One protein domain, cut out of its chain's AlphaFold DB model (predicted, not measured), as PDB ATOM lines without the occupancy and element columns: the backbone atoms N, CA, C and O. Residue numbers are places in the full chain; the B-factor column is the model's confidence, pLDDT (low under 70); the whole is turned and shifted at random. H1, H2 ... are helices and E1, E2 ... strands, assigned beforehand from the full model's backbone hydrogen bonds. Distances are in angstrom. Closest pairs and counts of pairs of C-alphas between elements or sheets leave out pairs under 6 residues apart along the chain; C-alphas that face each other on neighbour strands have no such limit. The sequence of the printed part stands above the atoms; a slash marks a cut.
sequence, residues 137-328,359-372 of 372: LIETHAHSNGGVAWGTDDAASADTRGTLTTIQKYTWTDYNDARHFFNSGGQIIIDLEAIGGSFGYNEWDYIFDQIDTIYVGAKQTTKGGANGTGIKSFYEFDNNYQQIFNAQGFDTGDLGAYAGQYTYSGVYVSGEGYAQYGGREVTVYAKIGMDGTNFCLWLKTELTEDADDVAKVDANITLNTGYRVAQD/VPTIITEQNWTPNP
ATOM      1  N   LEU A 137     -62.897 -56.956  -3.523       78.44
ATOM      2  CA  LEU A 137     -61.921 -56.936  -4.604       78.44
ATOM      3  C   LEU A 137     -62.156 -58.124  -5.536       78.44
ATOM      4  O   LEU A 137     -62.113 -59.274  -5.104       78.44
ATOM      5  N   ILE A 138     -62.358 -57.841  -6.821       81.94
ATOM      6  CA  ILE A 138     -62.514 -58.853  -7.859       81.94
ATOM      7  C   ILE A 138     -61.478 -58.584  -8.951       81.94
ATOM      8  O   ILE A 138     -61.691 -57.828  -9.905       81.94
ATOM      9  N   GLU A 139     -60.333 -59.238  -8.812       75.25
ATOM     10  CA  GLU A 139     -59.355 -59.360  -9.886       75.25
ATOM     11  C   GLU A 139     -59.858 -60.362 -10.917       75.25
ATOM     12  O   GLU A 139     -60.269 -61.475 -10.585       75.25
ATOM     13  N   THR A 140     -59.858 -59.960 -12.185       77.88
ATOM     14  CA  THR A 140     -60.409 -60.806 -13.253       77.88
ATOM     15  C   THR A 140     -59.465 -60.976 -14.427       77.88
ATOM     16  O   THR A 140     -59.710 -61.859 -15.251       77.88
ATOM     17  N   HIS A 141     -58.388 -60.186 -14.518       86.62
ATOM     18  CA  HIS A 141     -57.544 -60.206 -15.704       86.62
ATOM     19  C   HIS A 141     -56.086 -59.823 -15.426       86.62
ATOM     20  O   HIS A 141     -55.769 -58.650 -15.236       86.62
ATOM     21  N   ALA A 142     -55.197 -60.816 -15.457       88.62
ATOM     22  CA  ALA A 142     -53.747 -60.628 -15.421       88.62
ATOM     23  C   ALA A 142     -53.166 -60.714 -16.841       88.62
ATOM     24  O   ALA A 142     -53.475 -61.644 -17.596       88.62
ATOM     25  N   HIS A 143     -52.317 -59.758 -17.213       89.62
ATOM     26  CA  HIS A 143     -51.730 -59.670 -18.547       89.62
ATOM     27  C   HIS A 143     -50.227 -59.363 -18.502       89.62
ATOM     28  O   HIS A 143     -49.809 -58.249 -18.190       89.62
ATOM     29  N   SER A 144     -49.414 -60.355 -18.868       89.75
ATOM     30  CA  SER A 144     -47.951 -60.252 -18.908       89.75
ATOM     31  C   SER A 144     -47.433 -59.804 -20.280       89.75
ATOM     32  O   SER A 144     -47.997 -60.167 -21.317       89.75
ATOM     33  N   ASN A 145     -46.333 -59.044 -20.296       90.94
ATOM     34  CA  ASN A 145     -45.603 -58.667 -21.513       90.94
ATOM     35  C   ASN A 145     -44.806 -59.831 -22.128       90.94
ATOM     36  O   ASN A 145     -44.203 -59.659 -23.184       90.94
ATOM     37  N   GLY A 146     -44.763 -60.998 -21.478       84.38
ATOM     38  CA  GLY A 146     -44.032 -62.176 -21.941       84.38
ATOM     39  C   GLY A 146     -42.517 -61.975 -22.042       84.38
ATOM     40  O   GLY A 146     -41.878 -62.675 -22.828       84.38
ATOM     41  N   GLY A 147     -41.948 -61.015 -21.301       80.19
ATOM     42  CA  GLY A 147     -40.527 -60.659 -21.373       80.19
ATOM     43  C   GLY A 147     -40.133 -59.907 -22.648       80.19
ATOM     44  O   GLY A 147     -38.968 -59.928 -23.047       80.19
ATOM     45  N   VAL A 148     -41.090 -59.273 -23.337       85.12
ATOM     46  CA  VAL A 148     -40.782 -58.405 -24.479       85.12
ATOM     47  C   VAL A 148     -39.951 -57.213 -24.000       85.12
ATOM     48  O   VAL A 148     -40.422 -56.395 -23.210       85.12
ATOM     49  N   ALA A 149     -38.726 -57.117 -24.519       85.44
ATOM     50  CA  ALA A 149     -37.795 -56.061 -24.155       85.44
ATOM     51  C   ALA A 149     -38.159 -54.706 -24.783       85.44
ATOM     52  O   ALA A 149     -38.652 -54.647 -25.916       85.44
ATOM     53  N   TRP A 150     -37.883 -53.615 -24.069       87.69
ATOM     54  CA  TRP A 150     -38.248 -52.248 -24.460       87.69
ATOM     55  C   TRP A 150     -37.261 -51.211 -23.894       87.69
ATOM     56  O   TRP A 150     -36.418 -51.551 -23.070       87.69
ATOM     57  N   GLY A 151     -37.322 -49.964 -24.372       81.00
ATOM     58  CA  GLY A 151     -36.309 -48.936 -24.083       81.00
ATOM     59  C   GLY A 151     -35.232 -48.822 -25.173       81.00
ATOM     60  O   GLY A 151     -35.376 -49.375 -26.271       81.00
ATOM     61  N   THR A 152     -34.159 -48.088 -24.882       68.94
ATOM     62  CA  THR A 152     -33.065 -47.794 -25.821       68.94
ATOM     63  C   THR A 152     -31.883 -48.749 -25.674       68.94
ATOM     64  O   THR A 152     -31.474 -49.096 -24.575       68.94
ATOM     65  N   ASP A 153     -31.293 -49.138 -26.811       62.56
ATOM     66  CA  ASP A 153     -29.982 -49.817 -26.865       62.56
ATOM     67  C   ASP A 153     -28.836 -48.820 -27.152       62.56
ATOM     68  O   ASP A 153     -27.716 -49.231 -27.460       62.56
ATOM     69  N   ASP A 154     -29.111 -47.510 -27.142       55.28
ATOM     70  CA  ASP A 154     -28.175 -46.493 -27.621       55.28
ATOM     71  C   ASP A 154     -28.108 -45.290 -26.672       55.28
ATOM     72  O   ASP A 154     -29.029 -44.481 -26.601       55.28
ATOM     73  N   ALA A 155     -26.973 -45.157 -25.985       51.66
ATOM     74  CA  ALA A 155     -26.662 -44.076 -25.044       51.66
ATOM     75  C   ALA A 155     -26.532 -42.683 -25.704       51.66
ATOM     76  O   ALA A 155     -26.153 -41.715 -25.047       51.66
ATOM     77  N   ALA A 156     -26.739 -42.574 -27.022       46.75
ATOM     78  CA  ALA A 156     -26.414 -41.385 -27.810       46.75
ATOM     79  C   ALA A 156     -27.622 -40.515 -28.214       46.75
ATOM     80  O   ALA A 156     -27.432 -39.497 -28.886       46.75
ATOM     81  N   SER A 157     -28.850 -40.874 -27.826       48.06
ATOM     82  CA  SER A 157     -30.081 -40.205 -28.270       48.06
ATOM     83  C   SER A 157     -30.930 -39.752 -27.078       48.06
ATOM     84  O   SER A 157     -31.836 -40.453 -26.641       48.06
ATOM     85  N   ALA A 158     -30.665 -38.545 -26.576       48.69
ATOM     86  CA  ALA A 158     -31.345 -37.943 -25.421       48.69
ATOM     87  C   ALA A 158     -32.855 -37.634 -25.621       48.69
ATOM     88  O   ALA A 158     -33.432 -36.910 -24.815       48.69
ATOM     89  N   ASP A 159     -33.494 -38.120 -26.694       49.97
ATOM     90  CA  ASP A 159     -34.877 -37.760 -27.068       49.97
ATOM     91  C   ASP A 159     -35.730 -38.949 -27.560       49.97
ATOM     92  O   ASP A 159     -36.796 -38.767 -28.142       49.97
ATOM     93  N   THR A 160     -35.284 -40.190 -27.347       57.94
ATOM     94  CA  THR A 160     -36.055 -41.397 -27.709       57.94
ATOM     95  C   THR A 160     -36.268 -42.266 -26.481       57.94
ATOM     96  O   THR A 160     -35.680 -43.336 -26.369       57.94
ATOM     97  N   ARG A 161     -37.054 -41.787 -25.508       72.75
ATOM     98  CA  ARG A 161     -37.486 -42.630 -24.383       72.75
ATOM     99  C   ARG A 161     -38.402 -43.716 -24.936       72.75
ATOM    100  O   ARG A 161     -39.532 -43.422 -25.325       72.75
ATOM    101  N   GLY A 162     -37.924 -44.958 -24.961       84.19
ATOM    102  CA  GLY A 162     -38.762 -46.083 -25.360       84.19
ATOM    103  C   GLY A 162     -39.942 -46.235 -24.398       84.19
ATOM    104  O   GLY A 162     -39.804 -45.999 -23.198       84.19
ATOM    105  N   THR A 163     -41.100 -46.638 -24.921       91.25
ATOM    106  CA  THR A 163     -42.308 -46.903 -24.123       91.25
ATOM    107  C   THR A 163     -42.781 -48.340 -24.272       91.25
ATOM    108  O   THR A 163     -42.576 -48.968 -25.311       91.25
ATOM    109  N   LEU A 164     -43.462 -48.861 -23.257       94.56
ATOM    110  CA  LEU A 164     -44.187 -50.126 -23.304       94.56
ATOM    111  C   LEU A 164     -45.657 -49.861 -22.986       94.56
ATOM    112  O   LEU A 164     -45.989 -49.314 -21.939       94.56
ATOM    113  N   THR A 165     -46.548 -50.233 -23.908       96.94
ATOM    114  CA  THR A 165     -47.969 -49.847 -23.843       96.94
ATOM    115  C   THR A 165     -48.912 -51.037 -23.944       96.94
ATOM    116  O   THR A 165     -48.721 -51.908 -24.789       96.94
ATOM    117  N   THR A 166     -49.971 -51.061 -23.136       97.44
ATOM    118  CA  THR A 166     -51.088 -52.019 -23.244       97.44
ATOM    119  C   THR A 166     -52.420 -51.295 -23.084       97.44
ATOM    120  O   THR A 166     -52.484 -50.233 -22.463       97.44
ATOM    121  N   ILE A 167     -53.489 -51.856 -23.655       98.06
ATOM    122  CA  ILE A 167     -54.847 -51.325 -23.524       98.06
ATOM    123  C   ILE A 167     -55.770 -52.416 -22.990       98.06
ATOM    124  O   ILE A 167     -55.972 -53.443 -23.643       98.06
ATOM    125  N   GLN A 168     -56.378 -52.153 -21.835       97.81
ATOM    126  CA  GLN A 168     -57.472 -52.946 -21.284       97.81
ATOM    127  C   GLN A 168     -58.803 -52.245 -21.555       97.81
ATOM    128  O   GLN A 168     -58.912 -51.020 -21.452       97.81
ATOM    129  N   LYS A 169     -59.826 -53.022 -21.901       97.56
ATOM    130  CA  LYS A 169     -61.169 -52.528 -22.197       97.56
ATOM    131  C   LYS A 169     -62.176 -53.128 -21.232       97.56
ATOM    132  O   LYS A 169     -62.308 -54.344 -21.133       97.56
ATOM    133  N   TYR A 170     -62.929 -52.243 -20.598       97.88
ATOM    134  CA  TYR A 170     -64.015 -52.531 -19.677       97.88
ATOM    135  C   TYR A 170     -65.325 -52.243 -20.388       97.88
ATOM    136  O   TYR A 170     -65.511 -51.141 -20.904       97.88
ATOM    137  N   THR A 171     -66.219 -53.225 -20.439       97.25
ATOM    138  CA  THR A 171     -67.475 -53.124 -21.192       97.25
ATOM    139  C   THR A 171     -68.664 -53.377 -20.282       97.25
ATOM    140  O   THR A 171     -68.746 -54.429 -19.653       97.25
ATOM    141  N   TRP A 172     -69.602 -52.433 -20.258       96.69
ATOM    142  CA  TRP A 172     -70.923 -52.575 -19.649       96.69
ATOM    143  C   TRP A 172     -71.989 -52.698 -20.735       96.69
ATOM    144  O   TRP A 172     -71.812 -52.200 -21.850       96.69
ATOM    145  N   THR A 173     -73.127 -53.298 -20.384       95.50
ATOM    146  CA  THR A 173     -74.298 -53.410 -21.269       95.50
ATOM    147  C   THR A 173     -74.720 -52.053 -21.825       95.50
ATOM    148  O   THR A 173     -75.008 -51.925 -23.010       95.50
ATOM    149  N   ASP A 174     -74.746 -51.032 -20.966       94.25
ATOM    150  CA  ASP A 174     -75.087 -49.665 -21.329       94.25
ATOM    151  C   ASP A 174     -74.440 -48.649 -20.373       94.25
ATOM    152  O   ASP A 174     -73.722 -48.989 -19.429       94.25
ATOM    153  N   TYR A 175     -74.688 -47.365 -20.637       95.31
ATOM    154  CA  TYR A 175     -74.148 -46.270 -19.836       95.31
ATOM    155  C   TYR A 175     -74.711 -46.224 -18.408       95.31
ATOM    156  O   TYR A 175     -73.993 -45.809 -17.499       95.31
ATOM    157  N   ASN A 176     -75.961 -46.639 -18.178       92.94
ATOM    158  CA  ASN A 176     -76.530 -46.642 -16.829       92.94
ATOM    159  C   ASN A 176     -75.893 -47.715 -15.961       92.94
ATOM    160  O   ASN A 176     -75.626 -47.435 -14.800       92.94
ATOM    161  N   ASP A 177     -75.592 -48.888 -16.510       93.50
ATOM    162  CA  ASP A 177     -74.893 -49.929 -15.760       93.50
ATOM    163  C   ASP A 177     -73.512 -49.439 -15.285       93.50
ATOM    164  O   ASP A 177     -73.191 -49.573 -14.103       93.50
ATOM    165  N   ALA A 178     -72.751 -48.755 -16.148       94.81
ATOM    166  CA  ALA A 178     -71.490 -48.121 -15.751       94.81
ATOM    167  C   ALA A 178     -71.692 -47.024 -14.691       94.81
ATOM    168  O   ALA A 178     -70.978 -46.958 -13.693       94.81
ATOM    169  N   ARG A 179     -72.700 -46.166 -14.881       93.31
ATOM    170  CA  ARG A 179     -73.053 -45.085 -13.953       93.31
ATOM    171  C   ARG A 179     -73.414 -45.629 -12.574       93.31
ATOM    172  O   ARG A 179     -72.925 -45.114 -11.579       93.31
ATOM    173  N   HIS A 180     -74.223 -46.685 -12.518       90.62
ATOM    174  CA  HIS A 180     -74.608 -47.372 -11.287       90.62
ATOM    175  C   HIS A 180     -73.400 -48.006 -10.603       90.62
ATOM    176  O   HIS A 180     -73.267 -47.828  -9.398       90.62
ATOM    177  N   PHE A 181     -72.504 -48.652 -11.360       91.62
ATOM    178  CA  PHE A 181     -71.251 -49.204 -10.837       91.62
ATOM    179  C   PHE A 181     -70.410 -48.132 -10.127       91.62
ATOM    180  O   PHE A 181     -70.092 -48.291  -8.953       91.62
ATOM    181  N   PHE A 182     -70.104 -47.014 -10.792       92.44
ATOM    182  CA  PHE A 182     -69.301 -45.946 -10.182       92.44
ATOM    183  C   PHE A 182     -70.067 -45.189  -9.086       92.44
ATOM    184  O   PHE A 182     -69.474 -44.778  -8.090       92.44
ATOM    185  N   ASN A 183     -71.381 -44.995  -9.241       89.62
ATOM    186  CA  ASN A 183     -72.190 -44.280  -8.255       89.62
ATOM    187  C   ASN A 183     -72.328 -45.045  -6.948       89.62
ATOM    188  O   ASN A 183     -72.315 -44.406  -5.905       89.62
ATOM    189  N   SER A 184     -72.401 -46.378  -6.991       84.12
ATOM    190  CA  SER A 184     -72.326 -47.231  -5.801       84.12
ATOM    191  C   SER A 184     -70.887 -47.393  -5.300       84.12
ATOM    192  O   SER A 184     -70.552 -48.414  -4.720       84.12
ATOM    193  N   GLY A 185     -70.003 -46.460  -5.650       86.50
ATOM    194  CA  GLY A 185     -68.603 -46.420  -5.265       86.50
ATOM    195  C   GLY A 185     -67.655 -47.339  -6.031       86.50
ATOM    196  O   GLY A 185     -66.451 -47.208  -5.836       86.50
ATOM    197  N   GLY A 186     -68.140 -48.214  -6.916       89.81
ATOM    198  CA  GLY A 186     -67.324 -49.167  -7.673       89.81
ATOM    199  C   GLY A 186     -66.097 -48.522  -8.319       89.81
ATOM    200  O   GLY A 186     -66.149 -47.387  -8.805       89.81
ATOM    201  N   GLN A 187     -64.975 -49.240  -8.304       93.38
ATOM    202  CA  GLN A 187     -63.708 -48.727  -8.822       93.38
ATOM    203  C   GLN A 187     -63.021 -49.749  -9.701       93.38
ATOM    204  O   GLN A 187     -63.068 -50.945  -9.425       93.38
ATOM    205  N   ILE A 188     -62.354 -49.264 -10.740       95.88
ATOM    206  CA  ILE A 188     -61.429 -50.079 -11.522       95.88
ATOM    207  C   ILE A 188     -60.093 -50.128 -10.788       95.88
ATOM    208  O   ILE A 188     -59.655 -49.103 -10.265       95.88
ATOM    209  N   ILE A 189     -59.463 -51.299 -10.758       95.00
ATOM    210  CA  ILE A 189     -58.146 -51.491 -10.145       95.00
ATOM    211  C   ILE A 189     -57.105 -51.757 -11.227       95.00
ATOM    212  O   ILE A 189     -57.385 -52.418 -12.234       95.00
ATOM    213  N   ILE A 190     -55.912 -51.233 -11.001       96.62
ATOM    214  CA  ILE A 190     -54.727 -51.469 -11.814       96.62
ATOM    215  C   ILE A 190     -53.606 -51.726 -10.823       96.62
ATOM    216  O   ILE A 190     -53.316 -50.868  -9.993       96.62
ATOM    217  N   ASP A 191     -52.996 -52.887 -10.928       95.38
ATOM    218  CA  ASP A 191     -51.819 -53.263 -10.167       95.38
ATOM    219  C   ASP A 191     -50.752 -53.766 -11.144       95.38
ATOM    220  O   ASP A 191     -51.065 -54.362 -12.180       95.38
ATOM    221  N   LEU A 192     -49.500 -53.422 -10.878       95.81
ATOM    222  CA  LEU A 192     -48.376 -53.690 -11.764       95.81
ATOM    223  C   LEU A 192     -47.327 -54.465 -10.987       95.81
ATOM    224  O   LEU A 192     -46.995 -54.125  -9.863       95.81
ATOM    225  N   GLU A 193     -46.769 -55.478 -11.625       93.88
ATOM    226  CA  GLU A 193     -45.702 -56.289 -11.059       93.88
ATOM    227  C   GLU A 193     -44.580 -56.380 -12.089       93.88
ATOM    228  O   GLU A 193     -44.836 -56.570 -13.284       93.88
ATOM    229  N   ALA A 194     -43.334 -56.257 -11.646       92.12
ATOM    230  CA  ALA A 194     -42.175 -56.625 -12.441       92.12
ATOM    231  C   ALA A 194     -41.572 -57.872 -11.805       92.12
ATOM    232  O   ALA A 194     -41.420 -57.919 -10.596       92.12
ATOM    233  N   ILE A 195     -41.217 -58.886 -12.592       88.69
ATOM    234  CA  ILE A 195     -40.487 -60.058 -12.094       88.69
ATOM    235  C   ILE A 195     -39.422 -60.501 -13.087       88.69
ATOM    236  O   ILE A 195     -39.660 -60.577 -14.292       88.69
ATOM    237  N   GLY A 196     -38.253 -60.884 -12.572       83.44
ATOM    238  CA  GLY A 196     -37.169 -61.432 -13.388       83.44
ATOM    239  C   GLY A 196     -36.678 -60.477 -14.482       83.44
ATOM    240  O   GLY A 196     -37.103 -59.336 -14.568       83.44
ATOM    241  N   GLY A 197     -35.765 -60.955 -15.326       81.31
ATOM    242  CA  GLY A 197     -35.004 -60.103 -16.246       81.31
ATOM    243  C   GLY A 197     -33.622 -59.759 -15.687       81.31
ATOM    244  O   GLY A 197     -33.343 -59.941 -14.501       81.31
ATOM    245  N   SER A 198     -32.727 -59.336 -16.574       82.00
ATOM    246  CA  SER A 198     -31.362 -58.915 -16.250       82.00
ATOM    247  C   SER A 198     -31.240 -57.396 -16.096       82.00
ATOM    248  O   SER A 198     -30.300 -56.939 -15.448       82.00
ATOM    249  N   PHE A 199     -32.166 -56.624 -16.676       79.88
ATOM    250  CA  PHE A 199     -32.119 -55.164 -16.758       79.88
ATOM    251  C   PHE A 199     -33.485 -54.533 -16.443       79.88
ATOM    252  O   PHE A 199     -34.513 -54.931 -16.992       79.88
ATOM    253  N   GLY A 200     -33.486 -53.535 -15.552       78.00
ATOM    254  CA  GLY A 200     -34.655 -52.725 -15.183       78.00
ATOM    255  C   GLY A 200     -35.637 -53.375 -14.201       78.00
ATOM    256  O   GLY A 200     -36.558 -52.705 -13.742       78.00
ATOM    257  N   TYR A 201     -35.471 -54.660 -13.868       82.38
ATOM    258  CA  TYR A 201     -36.378 -55.387 -12.973       82.38
ATOM    259  C   TYR A 201     -36.533 -54.721 -11.602       82.38
ATOM    260  O   TYR A 201     -37.646 -54.354 -11.244       82.38
ATOM    261  N   ASN A 202     -35.437 -54.551 -10.854       82.56
ATOM    262  CA  ASN A 202     -35.495 -54.048  -9.476       82.56
ATOM    263  C   ASN A 202     -36.085 -52.633  -9.422       82.56
ATOM    264  O   ASN A 202     -36.744 -52.255  -8.457       82.56
ATOM    265  N   GLU A 203     -35.815 -51.839 -10.453       83.19
ATOM    266  CA  GLU A 203     -36.233 -50.454 -10.530       83.19
ATOM    267  C   GLU A 203     -37.727 -50.327 -10.841       83.19
ATOM    268  O   GLU A 203     -38.421 -49.546 -10.189       83.19
ATOM    269  N   TRP A 204     -38.238 -51.106 -11.800       88.56
ATOM    270  CA  TRP A 204     -39.671 -51.152 -12.096       88.56
ATOM    271  C   TRP A 204     -40.471 -51.771 -10.949       88.56
ATOM    272  O   TRP A 204     -41.509 -51.220 -10.592       88.56
ATOM    273  N   ASP A 205     -39.954 -52.833 -10.326       88.62
ATOM    274  CA  ASP A 205     -40.544 -53.468  -9.138       88.62
ATOM    275  C   ASP A 205     -40.695 -52.453  -7.996       88.62
ATOM    276  O   ASP A 205     -41.787 -52.234  -7.481       88.62
ATOM    277  N   TYR A 206     -39.628 -51.702  -7.697       86.56
ATOM    278  CA  TYR A 206     -39.672 -50.649  -6.683       86.56
ATOM    279  C   TYR A 206     -40.670 -49.533  -7.019       86.56
ATOM    280  O   TYR A 206     -41.392 -49.063  -6.137       86.56
ATOM    281  N   ILE A 207     -40.728 -49.076  -8.276       89.06
ATOM    282  CA  ILE A 207     -41.700 -48.053  -8.687       89.06
ATOM    283  C   ILE A 207     -43.127 -48.564  -8.473       89.06
ATOM    284  O   ILE A 207     -43.948 -47.822  -7.930       89.06
ATOM    285  N   PHE A 208     -43.416 -49.804  -8.867       93.56
ATOM    286  CA  PHE A 208     -44.737 -50.399  -8.707       93.56
ATOM    287  C   PHE A 208     -45.106 -50.595  -7.237       93.56
ATOM    288  O   PHE A 208     -46.173 -50.137  -6.841       93.56
ATOM    289  N   ASP A 209     -44.198 -51.100  -6.400       88.75
ATOM    290  CA  ASP A 209     -44.391 -51.208  -4.947       88.75
ATOM    291  C   ASP A 209     -44.723 -49.857  -4.297       88.75
ATOM    292  O   ASP A 209     -45.540 -49.761  -3.379       88.75
ATOM    293  N   GLN A 210     -44.084 -48.776  -4.757       87.56
ATOM    294  CA  GLN A 210     -44.362 -47.439  -4.236       87.56
ATOM    295  C   GLN A 210     -45.682 -46.859  -4.751       87.56
ATOM    296  O   GLN A 210     -46.225 -45.964  -4.100       87.56
ATOM    297  N   ILE A 211     -46.203 -47.318  -5.889       93.00
ATOM    298  CA  ILE A 211     -47.542 -46.956  -6.373       93.00
ATOM    299  C   ILE A 211     -48.609 -47.795  -5.656       93.00
ATOM    300  O   ILE A 211     -49.653 -47.241  -5.291       93.00
ATOM    301  N   ASP A 212     -48.319 -49.075  -5.401       93.94
ATOM    302  CA  ASP A 212     -49.282 -50.118  -5.024       93.94
ATOM    303  C   ASP A 212     -50.424 -50.169  -6.065       93.94
ATOM    304  O   ASP A 212     -50.262 -49.824  -7.236       93.94
ATOM    305  N   THR A 213     -51.627 -50.540  -5.648       94.38
ATOM    306  CA  THR A 213     -52.806 -50.541  -6.508       94.38
ATOM    307  C   THR A 213     -53.278 -49.117  -6.819       94.38
ATOM    308  O   THR A 213     -53.509 -48.305  -5.917       94.38
ATOM    309  N   ILE A 214     -53.529 -48.827  -8.096       96.62
ATOM    310  CA  ILE A 214     -54.237 -47.631  -8.564       96.62
ATOM    311  C   ILE A 214     -55.737 -47.924  -8.605       96.62
ATOM    312  O   ILE A 214     -56.185 -48.920  -9.171       96.62
ATOM    313  N   TYR A 215     -56.526 -46.999  -8.069       95.38
ATOM    314  CA  TYR A 215     -57.976 -47.093  -7.992       95.38
ATOM    315  C   TYR A 215     -58.631 -45.981  -8.804       95.38
ATOM    316  O   TYR A 215     -58.491 -44.807  -8.471       95.38
ATOM    317  N   VAL A 216     -59.394 -46.324  -9.839       96.88
ATOM    318  CA  VAL A 216     -60.134 -45.357 -10.663       96.88
ATOM    319  C   VAL A 216     -61.600 -45.362 -10.244       96.88
ATOM    320  O   VAL A 216     -62.335 -46.300 -10.552       96.88
ATOM    321  N   GLY A 217     -62.032 -44.317  -9.538       94.62
ATOM    322  CA  GLY A 217     -63.400 -44.170  -9.042       94.62
ATOM    323  C   GLY A 217     -64.209 -43.074  -9.739       94.62
ATOM    324  O   GLY A 217     -63.756 -42.397 -10.667       94.62
ATOM    325  N   ALA A 218     -65.432 -42.863  -9.239       93.50
ATOM    326  CA  ALA A 218     -66.380 -41.881  -9.772       93.50
ATOM    327  C   ALA A 218     -65.834 -40.443  -9.793       93.50
ATOM    328  O   ALA A 218     -66.083 -39.689 -10.736       93.50
ATOM    329  N   LYS A 219     -65.127 -40.059  -8.723       89.69
ATOM    330  CA  LYS A 219     -64.734 -38.671  -8.428       89.69
ATOM    331  C   LYS A 219     -63.246 -38.457  -8.219       89.69
ATOM    332  O   LYS A 219     -62.801 -37.314  -8.252       89.69
ATOM    333  N   GLN A 220     -62.501 -39.531  -7.995       91.75
ATOM    334  CA  GLN A 220     -61.059 -39.485  -7.814       91.75
ATOM    335  C   GLN A 220     -60.432 -40.733  -8.422       91.75
ATOM    336  O   GLN A 220     -61.047 -41.800  -8.431       91.75
ATOM    337  N   THR A 221     -59.203 -40.571  -8.897       95.50
ATOM    338  CA  THR A 221     -58.269 -41.682  -9.043       95.50
ATOM    339  C   THR A 221     -57.307 -41.609  -7.865       95.50
ATOM    340  O   THR A 221     -56.793 -40.533  -7.561       95.50
ATOM    341  N   THR A 222     -57.102 -42.714  -7.165       93.94
ATOM    342  CA  THR A 222     -56.236 -42.796  -5.984       93.94
ATOM    343  C   THR A 222     -55.255 -43.952  -6.132       93.94
ATOM    344  O   THR A 222     -55.237 -44.638  -7.150       93.94
ATOM    345  N   LYS A 223     -54.404 -44.134  -5.126       93.69
ATOM    346  CA  LYS A 223     -53.381 -45.174  -5.070       93.69
ATOM    347  C   LYS A 223     -53.256 -45.711  -3.645       93.69
ATOM    348  O   LYS A 223     -53.630 -44.988  -2.717       93.69
ATOM    349  N   GLY A 224     -52.755 -46.932  -3.484       91.88
ATOM    350  CA  GLY A 224     -52.450 -47.511  -2.172       91.88
ATOM    351  C   GLY A 224     -51.114 -47.030  -1.595       91.88
ATOM    352  O   GLY A 224     -51.002 -46.806  -0.390       91.88
ATOM    353  N   GLY A 225     -50.130 -46.790  -2.465       89.56
ATOM    354  CA  GLY A 225     -48.761 -46.473  -2.091       89.56
ATOM    355  C   GLY A 225     -48.485 -44.977  -1.943       89.56
ATOM    356  O   GLY A 225     -49.382 -44.129  -1.954       89.56
ATOM    357  N   ALA A 226     -47.206 -44.633  -1.796       87.81
ATOM    358  CA  ALA A 226     -46.741 -43.263  -1.598       87.81
ATOM    359  C   ALA A 226     -46.510 -42.487  -2.912       87.81
ATOM    360  O   ALA A 226     -46.581 -41.256  -2.905       87.81
ATOM    361  N   ASN A 227     -46.294 -43.167  -4.043       87.31
ATOM    362  CA  ASN A 227     -45.844 -42.561  -5.298       87.31
ATOM    363  C   ASN A 227     -46.936 -42.393  -6.357       87.31
ATOM    364  O   ASN A 227     -47.723 -43.292  -6.620       87.31
ATOM    365  N   GLY A 228     -46.946 -41.234  -7.005       90.19
ATOM    366  CA  GLY A 228     -47.855 -40.907  -8.094       90.19
ATOM    367  C   GLY A 228     -49.067 -40.085  -7.680       90.19
ATOM    368  O   GLY A 228     -49.338 -39.840  -6.505       90.19
ATOM    369  N   THR A 229     -49.801 -39.600  -8.669       92.75
ATOM    370  CA  THR A 229     -50.899 -38.651  -8.499       92.75
ATOM    371  C   THR A 229     -52.050 -39.030  -9.413       92.75
ATOM    372  O   THR A 229     -51.875 -39.173 -10.623       92.75
ATOM    373  N   GLY A 230     -53.245 -39.152  -8.838       93.94
ATOM    374  CA  GLY A 230     -54.479 -39.204  -9.610       93.94
ATOM    375  C   GLY A 230     -54.874 -37.812 -10.093       93.94
ATOM    376  O   GLY A 230     -54.829 -36.843  -9.339       93.94
ATOM    377  N   ILE A 231     -55.245 -37.715 -11.365       95.88
ATOM    378  CA  ILE A 231     -55.439 -36.447 -12.082       95.88
ATOM    379  C   ILE A 231     -56.897 -36.270 -12.504       95.88
ATOM    380  O   ILE A 231     -57.418 -35.157 -12.478       95.88
ATOM    381  N   LYS A 232     -57.556 -37.360 -12.908       96.19
ATOM    382  CA  LYS A 232     -58.945 -37.369 -13.382       96.19
ATOM    383  C   LYS A 232     -59.682 -38.586 -12.864       96.19
ATOM    384  O   LYS A 232     -59.070 -39.594 -12.526       96.19
ATOM    385  N   SER A 233     -60.999 -38.501 -12.878       95.38
ATOM    386  CA  SER A 233     -61.921 -39.551 -12.462       95.38
ATOM    387  C   SER A 233     -62.979 -39.839 -13.518       95.38
ATOM    388  O   SER A 233     -63.083 -39.105 -14.503       95.38
ATOM    389  N   PHE A 234     -63.783 -40.887 -13.306       96.81
ATOM    390  CA  PHE A 234     -64.774 -41.350 -14.278       96.81
ATOM    391  C   PHE A 234     -65.596 -40.214 -14.892       96.81
ATOM    392  O   PHE A 234     -65.598 -40.080 -16.109       96.81
ATOM    393  N   TYR A 235     -66.205 -39.349 -14.069       96.06
ATOM    394  CA  TYR A 235     -67.061 -38.248 -14.534       96.06
ATOM    395  C   TYR A 235     -66.325 -37.087 -15.225       96.06
ATOM    396  O   TYR A 235     -66.947 -36.090 -15.598       96.06
ATOM    397  N   GLU A 236     -65.008 -37.176 -15.382       96.25
ATOM    398  CA  GLU A 236     -64.179 -36.177 -16.059       96.25
ATOM    399  C   GLU A 236     -63.633 -36.667 -17.401       96.25
ATOM    400  O   GLU A 236     -63.095 -35.846 -18.160       96.25
ATOM    401  N   PHE A 237     -63.782 -37.965 -17.686       97.06
ATOM    402  CA  PHE A 237     -63.316 -38.602 -18.910       97.06
ATOM    403  C   PHE A 237     -64.123 -38.141 -20.126       97.06
ATOM    404  O   PHE A 237     -65.252 -37.650 -20.031       97.06
ATOM    405  N   ASP A 238     -63.526 -38.300 -21.301       96.00
ATOM    406  CA  ASP A 238     -64.190 -38.088 -22.580       96.00
ATOM    407  C   ASP A 238     -63.754 -39.127 -23.621       96.00
ATOM    408  O   ASP A 238     -63.184 -40.167 -23.285       96.00
ATOM    409  N   ASN A 239     -64.084 -38.867 -24.885       96.88
ATOM    410  CA  ASN A 239     -63.849 -39.789 -25.994       96.88
ATOM    411  C   ASN A 239     -62.375 -39.887 -26.422       96.88
ATOM    412  O   ASN A 239     -62.049 -40.705 -27.285       96.88
ATOM    413  N   ASN A 240     -61.484 -39.068 -25.857       97.50
ATOM    414  CA  ASN A 240     -60.054 -39.096 -26.143       97.50
ATOM    415  C   ASN A 240     -59.284 -39.663 -24.955       97.50
ATOM    416  O   ASN A 240     -59.721 -39.550 -23.814       97.50
ATOM    417  N   TYR A 241     -58.108 -40.238 -25.216       98.19
ATOM    418  CA  TYR A 241     -57.218 -40.642 -24.131       98.19
ATOM    419  C   TYR A 241     -56.758 -39.411 -23.354       98.19
ATOM    420  O   TYR A 241     -56.122 -38.511 -23.900       98.19
ATOM    421  N   GLN A 242     -57.081 -39.397 -22.069       97.50
ATOM    422  CA  GLN A 242     -56.668 -38.377 -21.120       97.50
ATOM    423  C   GLN A 242     -55.858 -39.037 -20.027       97.50
ATOM    424  O   GLN A 242     -56.226 -40.106 -19.559       97.50
ATOM    425  N   GLN A 243     -54.777 -38.394 -19.606       98.06
ATOM    426  CA  GLN A 243     -53.994 -38.859 -18.471       98.06
ATOM    427  C   GLN A 243     -54.846 -38.795 -17.200       98.06
ATOM    428  O   GLN A 243     -55.418 -37.748 -16.882       98.06
ATOM    429  N   ILE A 244     -54.947 -39.920 -16.498       98.12
ATOM    430  CA  ILE A 244     -55.748 -40.062 -15.275       98.12
ATOM    431  C   ILE A 244     -54.893 -40.329 -14.047       98.12
ATOM    432  O   ILE A 244     -55.320 -40.023 -12.936       98.12
ATOM    433  N   PHE A 245     -53.696 -40.867 -14.253       98.19
ATOM    434  CA  PHE A 245     -52.728 -41.158 -13.215       98.19
ATOM    435  C   PHE A 245     -51.324 -41.022 -13.787       98.19
ATOM    436  O   PHE A 245     -51.100 -41.313 -14.966       98.19
ATOM    437  N   ASN A 246     -50.396 -40.591 -12.944       96.12
ATOM    438  CA  ASN A 246     -48.986 -40.559 -13.274       96.12
ATOM    439  C   ASN A 246     -48.124 -40.765 -12.039       96.12
ATOM    440  O   ASN A 246     -48.406 -40.181 -10.994       96.12
ATOM    441  N   ALA A 247     -47.069 -41.550 -12.188       91.50
ATOM    442  CA  ALA A 247     -46.008 -41.703 -11.215       91.50
ATOM    443  C   ALA A 247     -44.666 -41.615 -11.931       91.50
ATOM    444  O   ALA A 247     -44.502 -42.169 -13.015       91.50
ATOM    445  N   GLN A 248     -43.718 -40.930 -11.310       84.75
ATOM    446  CA  GLN A 248     -42.352 -40.831 -11.807       84.75
ATOM    447  C   GLN A 248     -41.449 -41.738 -10.976       84.75
ATOM    448  O   GLN A 248     -41.736 -42.011  -9.807       84.75
ATOM    449  N   GLY A 249     -40.365 -42.206 -11.582       75.88
ATOM    450  CA  GLY A 249     -39.263 -42.803 -10.850       75.88
ATOM    451  C   GLY A 249     -38.629 -41.779  -9.909       75.88
ATOM    452  O   GLY A 249     -38.790 -40.565 -10.059       75.88
ATOM    453  N   PHE A 250     -37.956 -42.272  -8.877       67.75
ATOM    454  CA  PHE A 250     -37.361 -41.415  -7.862       67.75
ATOM    455  C   PHE A 250     -35.967 -40.971  -8.291       67.75
ATOM    456  O   PHE A 250     -35.151 -41.801  -8.681       67.75
ATOM    457  N   ASP A 251     -35.672 -39.682  -8.127       52.16
ATOM    458  CA  ASP A 251     -34.290 -39.219  -8.083       52.16
ATOM    459  C   ASP A 251     -33.687 -39.650  -6.734       52.16
ATOM    460  O   ASP A 251     -34.158 -39.273  -5.657       52.16
ATOM    461  N   THR A 252     -32.659 -40.492  -6.785       47.09
ATOM    462  CA  THR A 252     -31.988 -41.081  -5.616       47.09
ATOM    463  C   THR A 252     -31.273 -40.062  -4.713       47.09
ATOM    464  O   THR A 252     -30.742 -40.447  -3.668       47.09
ATOM    465  N   GLY A 253     -31.310 -38.762  -5.036       41.44
ATOM    466  CA  GLY A 253     -30.781 -37.676  -4.200       41.44
ATOM    467  C   GLY A 253     -31.298 -37.642  -2.750       41.44
ATOM    468  O   GLY A 253     -30.559 -37.215  -1.863       41.44
ATOM    469  N   ASP A 254     -32.504 -38.160  -2.483       39.59
ATOM    470  CA  ASP A 254     -33.108 -38.217  -1.135       39.59
ATOM    471  C   ASP A 254     -32.984 -39.587  -0.434       39.59
ATOM    472  O   ASP A 254     -33.288 -39.706   0.755       39.59
ATOM    473  N   LEU A 255     -32.495 -40.633  -1.115       43.81
ATOM    474  CA  LEU A 255     -32.388 -41.985  -0.538       43.81
ATOM    475  C   LEU A 255     -31.062 -42.254   0.186       43.81
ATOM    476  O   LEU A 255     -30.848 -43.342   0.730       43.81
ATOM    477  N   GLY A 256     -30.171 -41.261   0.244       35.75
ATOM    478  CA  GLY A 256     -28.838 -41.439   0.804       35.75
ATOM    479  C   GLY A 256     -28.055 -42.530   0.063       35.75
ATOM    480  O   GLY A 256     -28.535 -43.195  -0.848       35.75
ATOM    481  N   ALA A 257     -26.803 -42.733   0.449       38.12
ATOM    482  CA  ALA A 257     -25.838 -43.601  -0.230       38.12
ATOM    483  C   ALA A 257     -26.149 -45.126  -0.224       38.12
ATOM    484  O   ALA A 257     -25.223 -45.937  -0.275       38.12
ATOM    485  N   TYR A 258     -27.420 -45.535  -0.138       39.94
ATOM    486  CA  TYR A 258     -27.860 -46.931  -0.070       39.94
ATOM    487  C   TYR A 258     -28.678 -47.412  -1.279       39.94
ATOM    488  O   TYR A 258     -28.876 -48.616  -1.401       39.94
ATOM    489  N   ALA A 259     -29.080 -46.535  -2.207       39.84
ATOM    490  CA  ALA A 259     -29.860 -46.920  -3.396       39.84
ATOM    491  C   ALA A 259     -29.022 -47.423  -4.596       39.84
ATOM    492  O   ALA A 259     -29.540 -47.570  -5.698       39.84
ATOM    493  N   GLY A 260     -27.733 -47.717  -4.402       41.06
ATOM    494  CA  GLY A 260     -26.874 -48.198  -5.486       41.06
ATOM    495  C   GLY A 260     -25.531 -48.733  -5.005       41.06
ATOM    496  O   GLY A 260     -24.489 -48.155  -5.296       41.06
ATOM    497  N   GLN A 261     -25.520 -49.846  -4.266       36.50
ATOM    498  CA  GLN A 261     -24.298 -50.648  -4.114       36.50
ATOM    499  C   GLN A 261     -24.340 -51.836  -5.075       36.50
ATOM    500  O   GLN A 261     -24.626 -52.966  -4.685       36.50
ATOM    501  N   TYR A 262     -24.007 -51.595  -6.343       37.62
ATOM    502  CA  TYR A 262     -23.651 -52.689  -7.242       37.62
ATOM    503  C   TYR A 262     -22.257 -53.206  -6.872       37.62
ATOM    504  O   TYR A 262     -21.268 -52.472  -6.873       37.62
ATOM    505  N   THR A 263     -22.173 -54.494  -6.535       29.78
ATOM    506  CA  THR A 263     -20.899 -55.159  -6.241       29.78
ATOM    507  C   THR A 263     -20.313 -55.689  -7.546       29.78
ATOM    508  O   THR A 263     -20.650 -56.792  -7.969       29.78
ATOM    509  N   TYR A 264     -19.416 -54.941  -8.191       34.47
ATOM    510  CA  TYR A 264     -18.571 -55.497  -9.252       34.47
ATOM    511  C   TYR A 264     -17.182 -55.800  -8.683       34.47
ATOM    512  O   TYR A 264     -16.417 -54.907  -8.328       34.47
ATOM    513  N   SER A 265     -16.854 -57.089  -8.574       39.06
ATOM    514  CA  SER A 265     -15.504 -57.572  -8.257       39.06
ATOM    515  C   SER A 265     -14.917 -57.140  -6.893       39.06
ATOM    516  O   SER A 265     -13.698 -57.022  -6.755       39.06
ATOM    517  N   GLY A 266     -15.760 -56.954  -5.870       34.66
ATOM    518  CA  GLY A 266     -15.327 -56.808  -4.469       34.66
ATOM    519  C   GLY A 266     -14.793 -55.430  -4.064       34.66
ATOM    520  O   GLY A 266     -14.177 -55.312  -3.006       34.66
ATOM    521  N   VAL A 267     -15.024 -54.391  -4.871       31.98
ATOM    522  CA  VAL A 267     -14.644 -53.006  -4.556       31.98
ATOM    523  C   VAL A 267     -15.906 -52.147  -4.468       31.98
ATOM    524  O   VAL A 267     -16.666 -52.065  -5.428       31.98
ATOM    525  N   TYR A 268     -16.124 -51.502  -3.319       38.56
ATOM    526  CA  TYR A 268     -17.166 -50.488  -3.155       38.56
ATOM    527  C   TYR A 268     -16.746 -49.220  -3.899       38.56
ATOM    528  O   TYR A 268     -15.755 -48.589  -3.527       38.56
ATOM    529  N   VAL A 269     -17.481 -48.847  -4.944       37.06
ATOM    530  CA  VAL A 269     -17.260 -47.592  -5.669       37.06
ATOM    531  C   VAL A 269     -18.389 -46.634  -5.299       37.06
ATOM    532  O   VAL A 269     -19.529 -46.835  -5.699       37.06
ATOM    533  N   SER A 270     -18.085 -45.601  -4.512       35.59
ATOM    534  CA  SER A 270     -18.980 -44.457  -4.325       35.59
ATOM    535  C   SER A 270     -18.867 -43.557  -5.559       35.59
ATOM    536  O   SER A 270     -17.957 -42.731  -5.639       35.59
ATOM    537  N   GLY A 271     -19.727 -43.780  -6.552       37.44
ATOM    538  CA  GLY A 271     -19.878 -42.878  -7.691       37.44
ATOM    539  C   GLY A 271     -20.680 -41.644  -7.284       37.44
ATOM    540  O   GLY A 271     -21.644 -41.754  -6.531       37.44
ATOM    541  N   GLU A 272     -20.256 -40.472  -7.748       35.81
ATOM    542  CA  GLU A 272     -21.019 -39.226  -7.643       35.81
ATOM    543  C   GLU A 272     -22.431 -39.446  -8.214       35.81
ATOM    544  O   GLU A 272     -22.581 -40.044  -9.279       35.81
ATOM    545  N   GLY A 273     -23.454 -39.040  -7.454       38.03
ATOM    546  CA  GLY A 273     -24.858 -39.354  -7.713       38.03
ATOM    547  C   GLY A 273     -25.348 -38.791  -9.041       38.03
ATOM    548  O   GLY A 273     -25.642 -37.602  -9.147       38.03
ATOM    549  N   TYR A 274     -25.450 -39.664 -10.036       39.75
ATOM    550  CA  TYR A 274     -26.373 -39.480 -11.143       39.75
ATOM    551  C   TYR A 274     -27.764 -39.850 -10.633       39.75
ATOM    552  O   TYR A 274     -27.891 -40.823  -9.885       39.75
ATOM    553  N   ALA A 275     -28.770 -39.066 -11.017       43.09
ATOM    554  CA  ALA A 275     -30.184 -39.319 -10.771       43.09
ATOM    555  C   ALA A 275     -30.607 -40.604 -11.494       43.09
ATOM    556  O   ALA A 275     -31.274 -40.571 -12.521       43.09
ATOM    557  N   GLN A 276     -30.149 -41.751 -10.999       50.56
ATOM    558  CA  GLN A 276     -30.595 -43.043 -11.470       50.56
ATOM    559  C   GLN A 276     -32.110 -43.056 -11.271       50.56
ATOM    560  O   GLN A 276     -32.567 -42.889 -10.142       50.56
ATOM    561  N   TYR A 277     -32.854 -43.225 -12.369       57.28
ATOM    562  CA  TYR A 277     -34.293 -43.517 -12.414       57.28
ATOM    563  C   TYR A 277     -35.249 -42.317 -12.441       57.28
ATOM    564  O   TYR A 277     -36.458 -42.531 -12.544       57.28
ATOM    565  N   GLY A 278     -34.760 -41.073 -12.408       62.22
ATOM    566  CA  GLY A 278     -35.630 -39.887 -12.471       62.22
ATOM    567  C   GLY A 278     -36.432 -39.783 -13.778       62.22
ATOM    568  O   GLY A 278     -37.477 -39.130 -13.815       62.22
ATOM    569  N   GLY A 279     -35.969 -40.449 -14.843       74.75
ATOM    570  CA  GLY A 279     -36.618 -40.480 -16.144       74.75
ATOM    571  C   GLY A 279     -37.615 -41.620 -16.349       74.75
ATOM    572  O   GLY A 279     -38.191 -41.681 -17.429       74.75
ATOM    573  N   ARG A 280     -37.865 -42.522 -15.389       86.88
ATOM    574  CA  ARG A 280     -38.905 -43.562 -15.547       86.88
ATOM    575  C   ARG A 280     -40.293 -43.041 -15.205       86.88
ATOM    576  O   ARG A 280     -40.445 -42.179 -14.343       86.88
ATOM    577  N   GLU A 281     -41.324 -43.558 -15.864       91.19
ATOM    578  CA  GLU A 281     -42.690 -43.071 -15.666       91.19
ATOM    579  C   GLU A 281     -43.744 -44.163 -15.865       91.19
ATOM    580  O   GLU A 281     -43.703 -44.902 -16.844       91.19
ATOM    581  N   VAL A 282     -44.721 -44.223 -14.958       95.62
ATOM    582  CA  VAL A 282     -45.969 -44.971 -15.135       95.62
ATOM    583  C   VAL A 282     -47.071 -43.971 -15.418       95.62
ATOM    584  O   VAL A 282     -47.425 -43.172 -14.547       95.62
ATOM    585  N   THR A 283     -47.670 -44.049 -16.600       97.56
ATOM    586  CA  THR A 283     -48.787 -43.183 -16.974       97.56
ATOM    587  C   THR A 283     -49.984 -44.008 -17.398       97.56
ATOM    588  O   THR A 283     -49.921 -44.844 -18.297       97.56
ATOM    589  N   VAL A 284     -51.116 -43.743 -16.749       98.50
ATOM    590  CA  VAL A 284     -52.392 -44.354 -17.113       98.50
ATOM    591  C   VAL A 284     -53.254 -43.305 -17.784       98.50
ATOM    592  O   VAL A 284     -53.483 -42.217 -17.246       98.50
ATOM    593  N   TYR A 285     -53.774 -43.660 -18.949       98.62
ATOM    594  CA  TYR A 285     -54.743 -42.870 -19.684       98.62
ATOM    595  C   TYR A 285     -56.086 -43.583 -19.709       98.62
ATOM    596  O   TYR A 285     -56.139 -44.803 -19.856       98.62
ATOM    597  N   ALA A 286     -57.172 -42.819 -19.668       98.62
ATOM    598  CA  ALA A 286     -58.509 -43.339 -19.903       98.62
ATOM    599  C   ALA A 286     -59.198 -42.603 -21.044       98.62
ATOM    600  O   ALA A 286     -58.997 -41.403 -21.238       98.62
ATOM    601  N   LYS A 287     -60.051 -43.330 -21.757       98.19
ATOM    602  CA  LYS A 287     -61.131 -42.767 -22.570       98.19
ATOM    603  C   LYS A 287     -62.403 -43.570 -22.336       98.19
ATOM    604  O   LYS A 287     -62.340 -44.744 -21.971       98.19
ATOM    605  N   ILE A 288     -63.545 -42.958 -22.594       98.44
ATOM    606  CA  ILE A 288     -64.859 -43.600 -22.530       98.44
ATOM    607  C   ILE A 288     -65.602 -43.414 -23.848       98.44
ATOM    608  O   ILE A 288     -65.242 -42.564 -24.654       98.44
ATOM    609  N   GLY A 289     -66.627 -44.218 -24.092       98.00
ATOM    610  CA  GLY A 289     -67.401 -44.111 -25.321       98.00
ATOM    611  C   GLY A 289     -68.333 -45.289 -25.539       98.00
ATOM    612  O   GLY A 289     -68.393 -46.214 -24.734       98.00
ATOM    613  N   MET A 290     -69.061 -45.244 -26.650       97.56
ATOM    614  CA  MET A 290     -69.920 -46.344 -27.079       97.56
ATOM    615  C   MET A 290     -69.174 -47.235 -28.070       97.56
ATOM    616  O   MET A 290     -68.547 -46.728 -29.002       97.56
ATOM    617  N   ASP A 291     -69.297 -48.548 -27.903       95.94
ATOM    618  CA  ASP A 291     -68.939 -49.544 -28.911       95.94
ATOM    619  C   ASP A 291     -70.187 -50.366 -29.251       95.94
ATOM    620  O   ASP A 291     -70.667 -51.183 -28.459       95.94
ATOM    621  N   GLY A 292     -70.791 -50.061 -30.400       93.62
ATOM    622  CA  GLY A 292     -72.146 -50.504 -30.708       93.62
ATOM    623  C   GLY A 292     -73.148 -49.968 -29.679       93.62
ATOM    624  O   GLY A 292     -73.303 -48.757 -29.525       93.62
ATOM    625  N   THR A 293     -73.846 -50.873 -28.989       93.25
ATOM    626  CA  THR A 293     -74.801 -50.536 -27.917       93.25
ATOM    627  C   THR A 293     -74.164 -50.473 -26.534       93.25
ATOM    628  O   THR A 293     -74.798 -49.971 -25.610       93.25
ATOM    629  N   ASN A 294     -72.934 -50.966 -26.390       96.94
ATOM    630  CA  ASN A 294     -72.282 -51.112 -25.099       96.94
ATOM    631  C   ASN A 294     -71.531 -49.840 -24.724       96.94
ATOM    632  O   ASN A 294     -70.911 -49.195 -25.575       96.94
ATOM    633  N   PHE A 295     -71.533 -49.510 -23.436       98.12
ATOM    634  CA  PHE A 295     -70.671 -48.458 -22.917       98.12
ATOM    635  C   PHE A 295     -69.318 -49.048 -22.529       98.12
ATOM    636  O   PHE A 295     -69.244 -50.079 -21.862       98.12
ATOM    637  N   CYS A 296     -68.247 -48.388 -22.948       98.38
ATOM    638  CA  CYS A 296     -66.888 -48.867 -22.779       98.38
ATOM    639  C   CYS A 296     -66.002 -47.821 -22.108       98.38
ATOM    640  O   CYS A 296     -66.124 -46.617 -22.355       98.38
ATOM    641  N   LEU A 297     -65.063 -48.314 -21.310       98.50
ATOM    642  CA  LEU A 297     -63.927 -47.574 -20.784       98.50
ATOM    643  C   LEU A 297     -62.657 -48.287 -21.239       98.50
ATOM    644  O   LEU A 297     -62.515 -49.496 -21.065       98.50
ATOM    645  N   TRP A 298     -61.728 -47.537 -21.815       98.62
ATOM    646  CA  TRP A 298     -60.425 -48.043 -22.224       98.62
ATOM    647  C   TRP A 298     -59.354 -47.449 -21.332       98.62
ATOM    648  O   TRP A 298     -59.233 -46.225 -21.270       98.62
ATOM    649  N   LEU A 299     -58.560 -48.308 -20.701       98.12
ATOM    650  CA  LEU A 299     -57.372 -47.928 -19.950       98.12
ATOM    651  C   LEU A 299     -56.139 -48.261 -20.769       98.12
ATOM    652  O   LEU A 299     -55.908 -49.426 -21.081       98.12
ATOM    653  N   LYS A 300     -55.361 -47.237 -21.115       98.44
ATOM    654  CA  LYS A 300     -54.029 -47.404 -21.688       98.44
ATOM    655  C   LYS A 300     -53.012 -47.225 -20.570       98.44
ATOM    656  O   LYS A 300     -52.913 -46.125 -20.028       98.44
ATOM    657  N   THR A 301     -52.266 -48.276 -20.269       98.19
ATOM    658  CA  THR A 301     -51.114 -48.211 -19.367       98.19
ATOM    659  C   THR A 301     -49.861 -48.072 -20.211       98.19
ATOM    660  O   THR A 301     -49.660 -48.835 -21.157       98.19
ATOM    661  N   GLU A 302     -49.054 -47.072 -19.889       97.12
ATOM    662  CA  GLU A 302     -47.810 -46.736 -20.566       97.12
ATOM    663  C   GLU A 302     -46.698 -46.678 -19.528       97.12
ATOM    664  O   GLU A 302     -46.802 -45.961 -18.533       97.12
ATOM    665  N   LEU A 303     -45.663 -47.471 -19.761       95.19
ATOM    666  CA  LEU A 303     -44.403 -47.382 -19.049       95.19
ATOM    667  C   LEU A 303     -43.441 -46.635 -19.960       95.19
ATOM    668  O   LEU A 303     -43.353 -46.970 -21.143       95.19
ATOM    669  N   THR A 304     -42.739 -45.645 -19.431       91.56
ATOM    670  CA  THR A 304     -41.737 -44.876 -20.172       91.56
ATOM    671  C   THR A 304     -40.389 -45.037 -19.496       91.56
ATOM    672  O   THR A 304     -40.283 -44.811 -18.290       91.56
ATOM    673  N   GLU A 305     -39.377 -45.424 -20.266       86.44
ATOM    674  CA  GLU A 305     -38.039 -45.685 -19.744       86.44
ATOM    675  C   GLU A 305     -37.227 -44.394 -19.601       86.44
ATOM    676  O   GLU A 305     -37.565 -43.348 -20.175       86.44
ATOM    677  N   ASP A 306     -36.162 -44.470 -18.805       78.88
ATOM    678  CA  ASP A 306     -35.169 -43.411 -18.718       78.88
ATOM    679  C   ASP A 306     -34.399 -43.295 -20.045       78.88
ATOM    680  O   ASP A 306     -34.057 -44.296 -20.674       78.88
ATOM    681  N   ALA A 307     -34.143 -42.065 -20.493       75.00
ATOM    682  CA  ALA A 307     -33.392 -41.815 -21.724       75.00
ATOM    683  C   ALA A 307     -31.896 -42.122 -21.558       75.00
ATOM    684  O   ALA A 307     -31.202 -42.347 -22.549       75.00
ATOM    685  N   ASP A 308     -31.409 -42.102 -20.314       71.62
ATOM    686  CA  ASP A 308     -29.996 -42.293 -19.987       71.62
ATOM    687  C   ASP A 308     -29.619 -43.777 -19.821       71.62
ATOM    688  O   ASP A 308     -28.437 -44.107 -19.662       71.62
ATOM    689  N   ASP A 309     -30.598 -44.686 -19.886       72.44
ATOM    690  CA  ASP A 309     -30.348 -46.116 -19.780       72.44
ATOM    691  C   ASP A 309     -29.761 -46.698 -21.076       72.44
ATOM    692  O   ASP A 309     -30.225 -46.488 -22.200       72.44
ATOM    693  N   VAL A 310     -28.681 -47.461 -20.892       72.12
ATOM    694  CA  VAL A 310     -27.838 -47.993 -21.976       72.12
ATOM    695  C   VAL A 310     -28.209 -49.416 -22.395       72.12
ATOM    696  O   VAL A 310     -27.535 -50.008 -23.239       72.12
ATOM    697  N   ALA A 311     -29.234 -49.991 -21.768       77.19
ATOM    698  CA  ALA A 311     -29.719 -51.332 -22.037       77.19
ATOM    699  C   ALA A 311     -31.245 -51.352 -21.997       77.19
ATOM    700  O   ALA A 311     -31.859 -50.753 -21.115       77.19
ATOM    701  N   LYS A 312     -31.847 -52.114 -22.910       84.38
ATOM    702  CA  LYS A 312     -33.277 -52.408 -22.852       84.38
ATOM    703  C   LYS A 312     -33.654 -53.116 -21.560       84.38
ATOM    704  O   LYS A 312     -32.986 -54.057 -21.134       84.38
ATOM    705  N   VAL A 313     -34.805 -52.727 -21.030       87.19
ATOM    706  CA  VAL A 313     -35.500 -53.451 -19.973       87.19
ATOM    707  C   VAL A 313     -35.991 -54.771 -20.543       87.19
ATOM    708  O   VAL A 313     -36.700 -54.783 -21.548       87.19
ATOM    709  N   ASP A 314     -35.635 -55.878 -19.900       87.69
ATOM    710  CA  ASP A 314     -36.078 -57.238 -20.241       87.69
ATOM    711  C   ASP A 314     -36.929 -57.870 -19.124       87.69
ATOM    712  O   ASP A 314     -37.206 -59.073 -19.144       87.69
ATOM    713  N   ALA A 315     -37.360 -57.052 -18.159       88.75
ATOM    714  CA  ALA A 315     -38.228 -57.473 -17.072       88.75
ATOM    715  C   ALA A 315     -39.575 -58.003 -17.585       88.75
ATOM    716  O   ALA A 315     -40.173 -57.467 -18.531       88.75
ATOM    717  N   ASN A 316     -40.080 -59.055 -16.935       92.81
ATOM    718  CA  ASN A 316     -41.431 -59.529 -17.195       92.81
ATOM    719  C   ASN A 316     -42.413 -58.670 -16.398       92.81
ATOM    720  O   ASN A 316     -42.476 -58.767 -15.176       92.81
ATOM    721  N   ILE A 317     -43.161 -57.831 -17.106       94.88
ATOM    722  CA  ILE A 317     -44.154 -56.935 -16.521       94.88
ATOM    723  C   ILE A 317     -45.522 -57.598 -16.603       94.88
ATOM    724  O   ILE A 317     -45.967 -57.959 -17.697       94.88
ATOM    725  N   THR A 318     -46.211 -57.701 -15.473       95.12
ATOM    726  CA  THR A 318     -47.606 -58.136 -15.393       95.12
ATOM    727  C   THR A 318     -48.485 -56.956 -15.008       95.12
ATOM    728  O   THR A 318     -48.224 -56.266 -14.032       95.12
ATOM    729  N   LEU A 319     -49.541 -56.727 -15.786       96.06
ATOM    730  CA  LEU A 319     -50.638 -55.832 -15.435       96.06
ATOM    731  C   LEU A 319     -51.796 -56.667 -14.888       96.06
ATOM    732  O   LEU A 319     -52.438 -57.401 -15.644       96.06
ATOM    733  N   ASN A 320     -52.074 -56.523 -13.599       95.31
ATOM    734  CA  ASN A 320     -53.247 -57.069 -12.936       95.31
ATOM    735  C   ASN A 320     -54.369 -56.031 -12.987       95.31
ATOM    736  O   ASN A 320     -54.226 -54.883 -12.570       95.31
ATOM    737  N   THR A 321     -55.503 -56.428 -13.554       95.38
ATOM    738  CA  THR A 321     -56.680 -55.573 -13.685       95.38
ATOM    739  C   THR A 321     -57.936 -56.261 -13.196       95.38
ATOM    740  O   THR A 321     -58.105 -57.484 -13.247       95.38
ATOM    741  N   GLY A 322     -58.852 -55.435 -12.722       95.00
ATOM    742  CA  GLY A 322     -60.086 -55.896 -12.129       95.00
ATOM    743  C   GLY A 322     -60.967 -54.728 -11.743       95.00
ATOM    744  O   GLY A 322     -60.851 -53.610 -12.254       95.00
ATOM    745  N   TYR A 323     -61.820 -54.982 -10.773       93.19
ATOM    746  CA  TYR A 323     -62.625 -53.952 -10.159       93.19
ATOM    747  C   TYR A 323     -62.936 -54.331  -8.721       93.19
ATOM    748  O   TYR A 323     -62.898 -55.497  -8.340       93.19
ATOM    749  N   ARG A 324     -63.303 -53.334  -7.926       88.38
ATOM    750  CA  ARG A 324     -63.951 -53.555  -6.643       88.38
ATOM    751  C   ARG A 324     -65.371 -53.035  -6.667       88.38
ATOM    752  O   ARG A 324     -65.658 -52.008  -7.292       88.38
ATOM    753  N   VAL A 325     -66.247 -53.756  -5.989       85.31
ATOM    754  CA  VAL A 325     -67.664 -53.424  -5.877       85.31
ATOM    755  C   VAL A 325     -68.062 -53.237  -4.430       85.31
ATOM    756  O   VAL A 325     -67.374 -53.642  -3.492       85.31
ATOM    757  N   ALA A 326     -69.221 -52.618  -4.277       74.81
ATOM    758  CA  ALA A 326     -69.963 -52.643  -3.044       74.81
ATOM    759  C   ALA A 326     -70.158 -54.066  -2.530       74.81
ATOM    760  O   ALA A 326     -70.624 -54.916  -3.290       74.81
ATOM    761  N   GLN A 327     -69.868 -54.298  -1.247       70.88
ATOM    762  CA  GLN A 327     -70.362 -55.498  -0.585       70.88
ATOM    763  C   GLN A 327     -71.890 -55.478  -0.545       70.88
ATOM    764  O   GLN A 327     -72.521 -54.419  -0.434       70.88
ATOM    765  N   ASP A 328     -72.478 -56.669  -0.616       68.00
ATOM    766  CA  ASP A 328     -73.870 -56.861  -0.234       68.00
ATOM    767  C   ASP A 328     -74.100 -56.380   1.206       68.00
ATOM    768  O   ASP A 328     -73.190 -56.352   2.038       68.00
ATOM    769  N   VAL A 359     -71.456 -55.457 -13.466       88.06
ATOM    770  CA  VAL A 359     -70.023 -55.148 -13.483       88.06
ATOM    771  C   VAL A 359     -69.476 -55.229 -14.912       88.06
ATOM    772  O   VAL A 359     -70.101 -55.871 -15.764       88.06
ATOM    773  N   PRO A 360     -68.338 -54.580 -15.216       94.00
ATOM    774  CA  PRO A 360     -67.778 -54.649 -16.556       94.00
ATOM    775  C   PRO A 360     -67.195 -56.030 -16.855       94.00
ATOM    776  O   PRO A 360     -66.576 -56.660 -16.000       94.00
ATOM    777  N   THR A 361     -67.278 -56.455 -18.113       93.81
ATOM    778  CA  THR A 361     -66.366 -57.483 -18.631       93.81
ATOM    779  C   THR A 361     -65.044 -56.835 -19.024       93.81
ATOM    780  O   THR A 361     -65.063 -55.775 -19.660       93.81
ATOM    781  N   ILE A 362     -63.921 -57.482 -18.713       94.94
ATOM    782  CA  ILE A 362     -62.575 -56.995 -19.040       94.94
ATOM    783  C   ILE A 362     -61.975 -57.835 -20.166       94.94
ATOM    784  O   ILE A 362     -62.075 -59.061 -20.149       94.94
ATOM    785  N   ILE A 363     -61.342 -57.176 -21.135       94.81
ATOM    786  CA  ILE A 363     -60.469 -57.819 -22.123       94.81
ATOM    787  C   ILE A 363     -59.193 -57.002 -22.329       94.81
ATOM    788  O   ILE A 363     -59.204 -55.775 -22.215       94.81
ATOM    789  N   THR A 364     -58.125 -57.671 -22.759       95.75
ATOM    790  CA  THR A 364     -56.969 -57.001 -23.364       95.75
ATOM    791  C   THR A 364     -57.285 -56.666 -24.818       95.75
ATOM    792  O   THR A 364     -57.408 -57.560 -25.652       95.75
ATOM    793  N   GLU A 365     -57.437 -55.377 -25.118       96.00
ATOM    794  CA  GLU A 365     -57.658 -54.886 -26.484       96.00
ATOM    795  C   GLU A 365     -56.334 -54.753 -27.246       96.00
ATOM    796  O   GLU A 365     -56.265 -55.071 -28.432       96.00
ATOM    797  N   GLN A 366     -55.273 -54.339 -26.550       95.94
ATOM    798  CA  GLN A 366     -53.921 -54.272 -27.095       95.94
ATOM    799  C   GLN A 366     -52.941 -54.936 -26.129       95.94
ATOM    800  O   GLN A 366     -52.799 -54.499 -24.983       95.94
ATOM    801  N   ASN A 367     -52.238 -55.963 -26.609       94.81
ATOM    802  CA  ASN A 367     -51.130 -56.566 -25.871       94.81
ATOM    803  C   ASN A 367     -50.003 -55.549 -25.662       94.81
ATOM    804  O   ASN A 367     -49.868 -54.589 -26.425       94.81
ATOM    805  N   TRP A 368     -49.159 -55.805 -24.666       95.38
ATOM    806  CA  TRP A 368     -47.929 -55.047 -24.462       95.38
ATOM    807  C   TRP A 368     -47.139 -54.865 -25.765       95.38
ATOM    808  O   TRP A 368     -46.751 -55.829 -26.423       95.38
ATOM    809  N   THR A 369     -46.951 -53.606 -26.154       93.94
ATOM    810  CA  THR A 369     -46.325 -53.198 -27.412       93.94
ATOM    811  C   THR A 369     -45.240 -52.166 -27.114       93.94
ATOM    812  O   THR A 369     -45.571 -51.096 -26.588       93.94
ATOM    813  N   PRO A 370     -43.966 -52.470 -27.423       90.81
ATOM    814  CA  PRO A 370     -42.884 -51.498 -27.356       90.81
ATOM    815  C   PRO A 370     -43.040 -50.437 -28.442       90.81
ATOM    816  O   PRO A 370     -43.296 -50.779 -29.599       90.81
ATOM    817  N   ASN A 371     -42.820 -49.173 -28.097       85.56
ATOM    818  CA  ASN A 371     -42.647 -48.096 -29.063       85.56
ATOM    819  C   ASN A 371     -41.273 -47.439 -28.853       85.56
ATOM    820  O   ASN A 371     -40.834 -47.335 -27.704       85.56
ATOM    821  N   PRO A 372     -40.587 -47.066 -29.946       69.62
ATOM    822  CA  PRO A 372     -39.269 -46.442 -29.895       69.62
ATOM    823  C   PRO A 372     -39.289 -45.035 -29.297       69.62
ATOM    824  O   PRO A 372     -40.361 -44.388 -29.345       69.62
TER     825      PRO A 372
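Overview. This is residues 137 to 328 and 359 to 372 of the 372 residues of an uncharacterized protein of Planctomycetaceae bacterium TMED240 (UniProt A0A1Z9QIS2). Two strongly twisted sheets of five strands lie face to face as a sandwich, with E1 near E10 at one edge and E5 near E6 at the other, and a short helix sits at each end, H1 at one and H2 at the other. Beyond the H2 end reaches a long loop within residues 249 to 280; its residues 263 to 268 stick out and lengthen the outline. The printed part has 206 residues, with elements E1 E2 H1 E3 H2 E4 E5 E6 E7 E8 E9 E10 along the chain, mostly strand. Both sheets are antiparallel, in orders E6 E7 E8 E2 E10 and E1 E9 E3 E4 E5. The whole is compact, radius of gyration of the C-alphas 18.5 A, spanning 63 by 30 by 26 A.

Arrangement. One sheet runs E6, residues 242 to 248, E7, 281 to 291, E8, 294 to 304, E2, 163 to 172, and E10, 361 to 371. E6, E7 and E8 form a meander, each strand the antiparallel neighbour of the one before, in two hairpins: N 244 and O 284 are 2.8 A apart, N 285 and O 300 2.8 A. Between the neighbour strands E2 and E8, N 168 and O 299 are within hydrogen-bond range at 2.9 A, and between the neighbour strands E2 and E10, N 165 and O 369 are within hydrogen-bond range at 3.0 A. The other sheet runs E1, residues 137 to 144, E9, 316 to 325, E3, 187 to 195, E4, 214 to 216, and E5, 221 to 223. Its N and O pairs within hydrogen-bond range include N 143 and O 319, 2.8 A, N 191 and O 320, 2.9 A, N 190 and O 214, 3.0 A, and, in the hairpin of E4 and E5, N 215 and O 222, 2.8 A. In the sandwich, two sheets face to face, the facing parts are 9.7 A centre to centre and the strands stand at 33 degrees. The closest C-alphas of E1 and E10 are His 141 and Ile 362, 6.8 A; of E5 and E6, Thr 221 and Ile 244, 6.9 A. H1, residues 175 to 183, and H2, residues 201 to 211, are on one face of the first sheet, two layers, helices on one face of a sheet. The closest C-alphas of H1 and E8 are Tyr 175 and Phe 295, 5.1 A; of H2 and E3, Ala 194 and Asp 205, 4.9 A. H1 and H2 are apart. In both helices every O i to N i+4 pair is within hydrogen-bond range.

Along the chain. E1 begins at C-alpha 137, (-61.921, -56.936, -4.604), and bends by 56 degrees at residue 140. E8 is 31.6 A long, E7 30.1 A, E2 29.5 A, E9 29.2 A; H2 is 15.5 A. E10 ends at C-alpha 371, (-42.647, -48.096, -29.063).

Size, cuts and confidence. The C-alphas farthest apart are Val 267 and Thr 293, 64.6 A. Residues 329 to 358 are not printed; C-alphas 328 and 359 are 13.9 A apart. The long links are E1 to E2, E5 to E6, E6 to E7 and E8 to E9. Mean pLDDT of the printed part is 82.2; residues 152 to 160, 250 to 278, 328 and 372 are under 70.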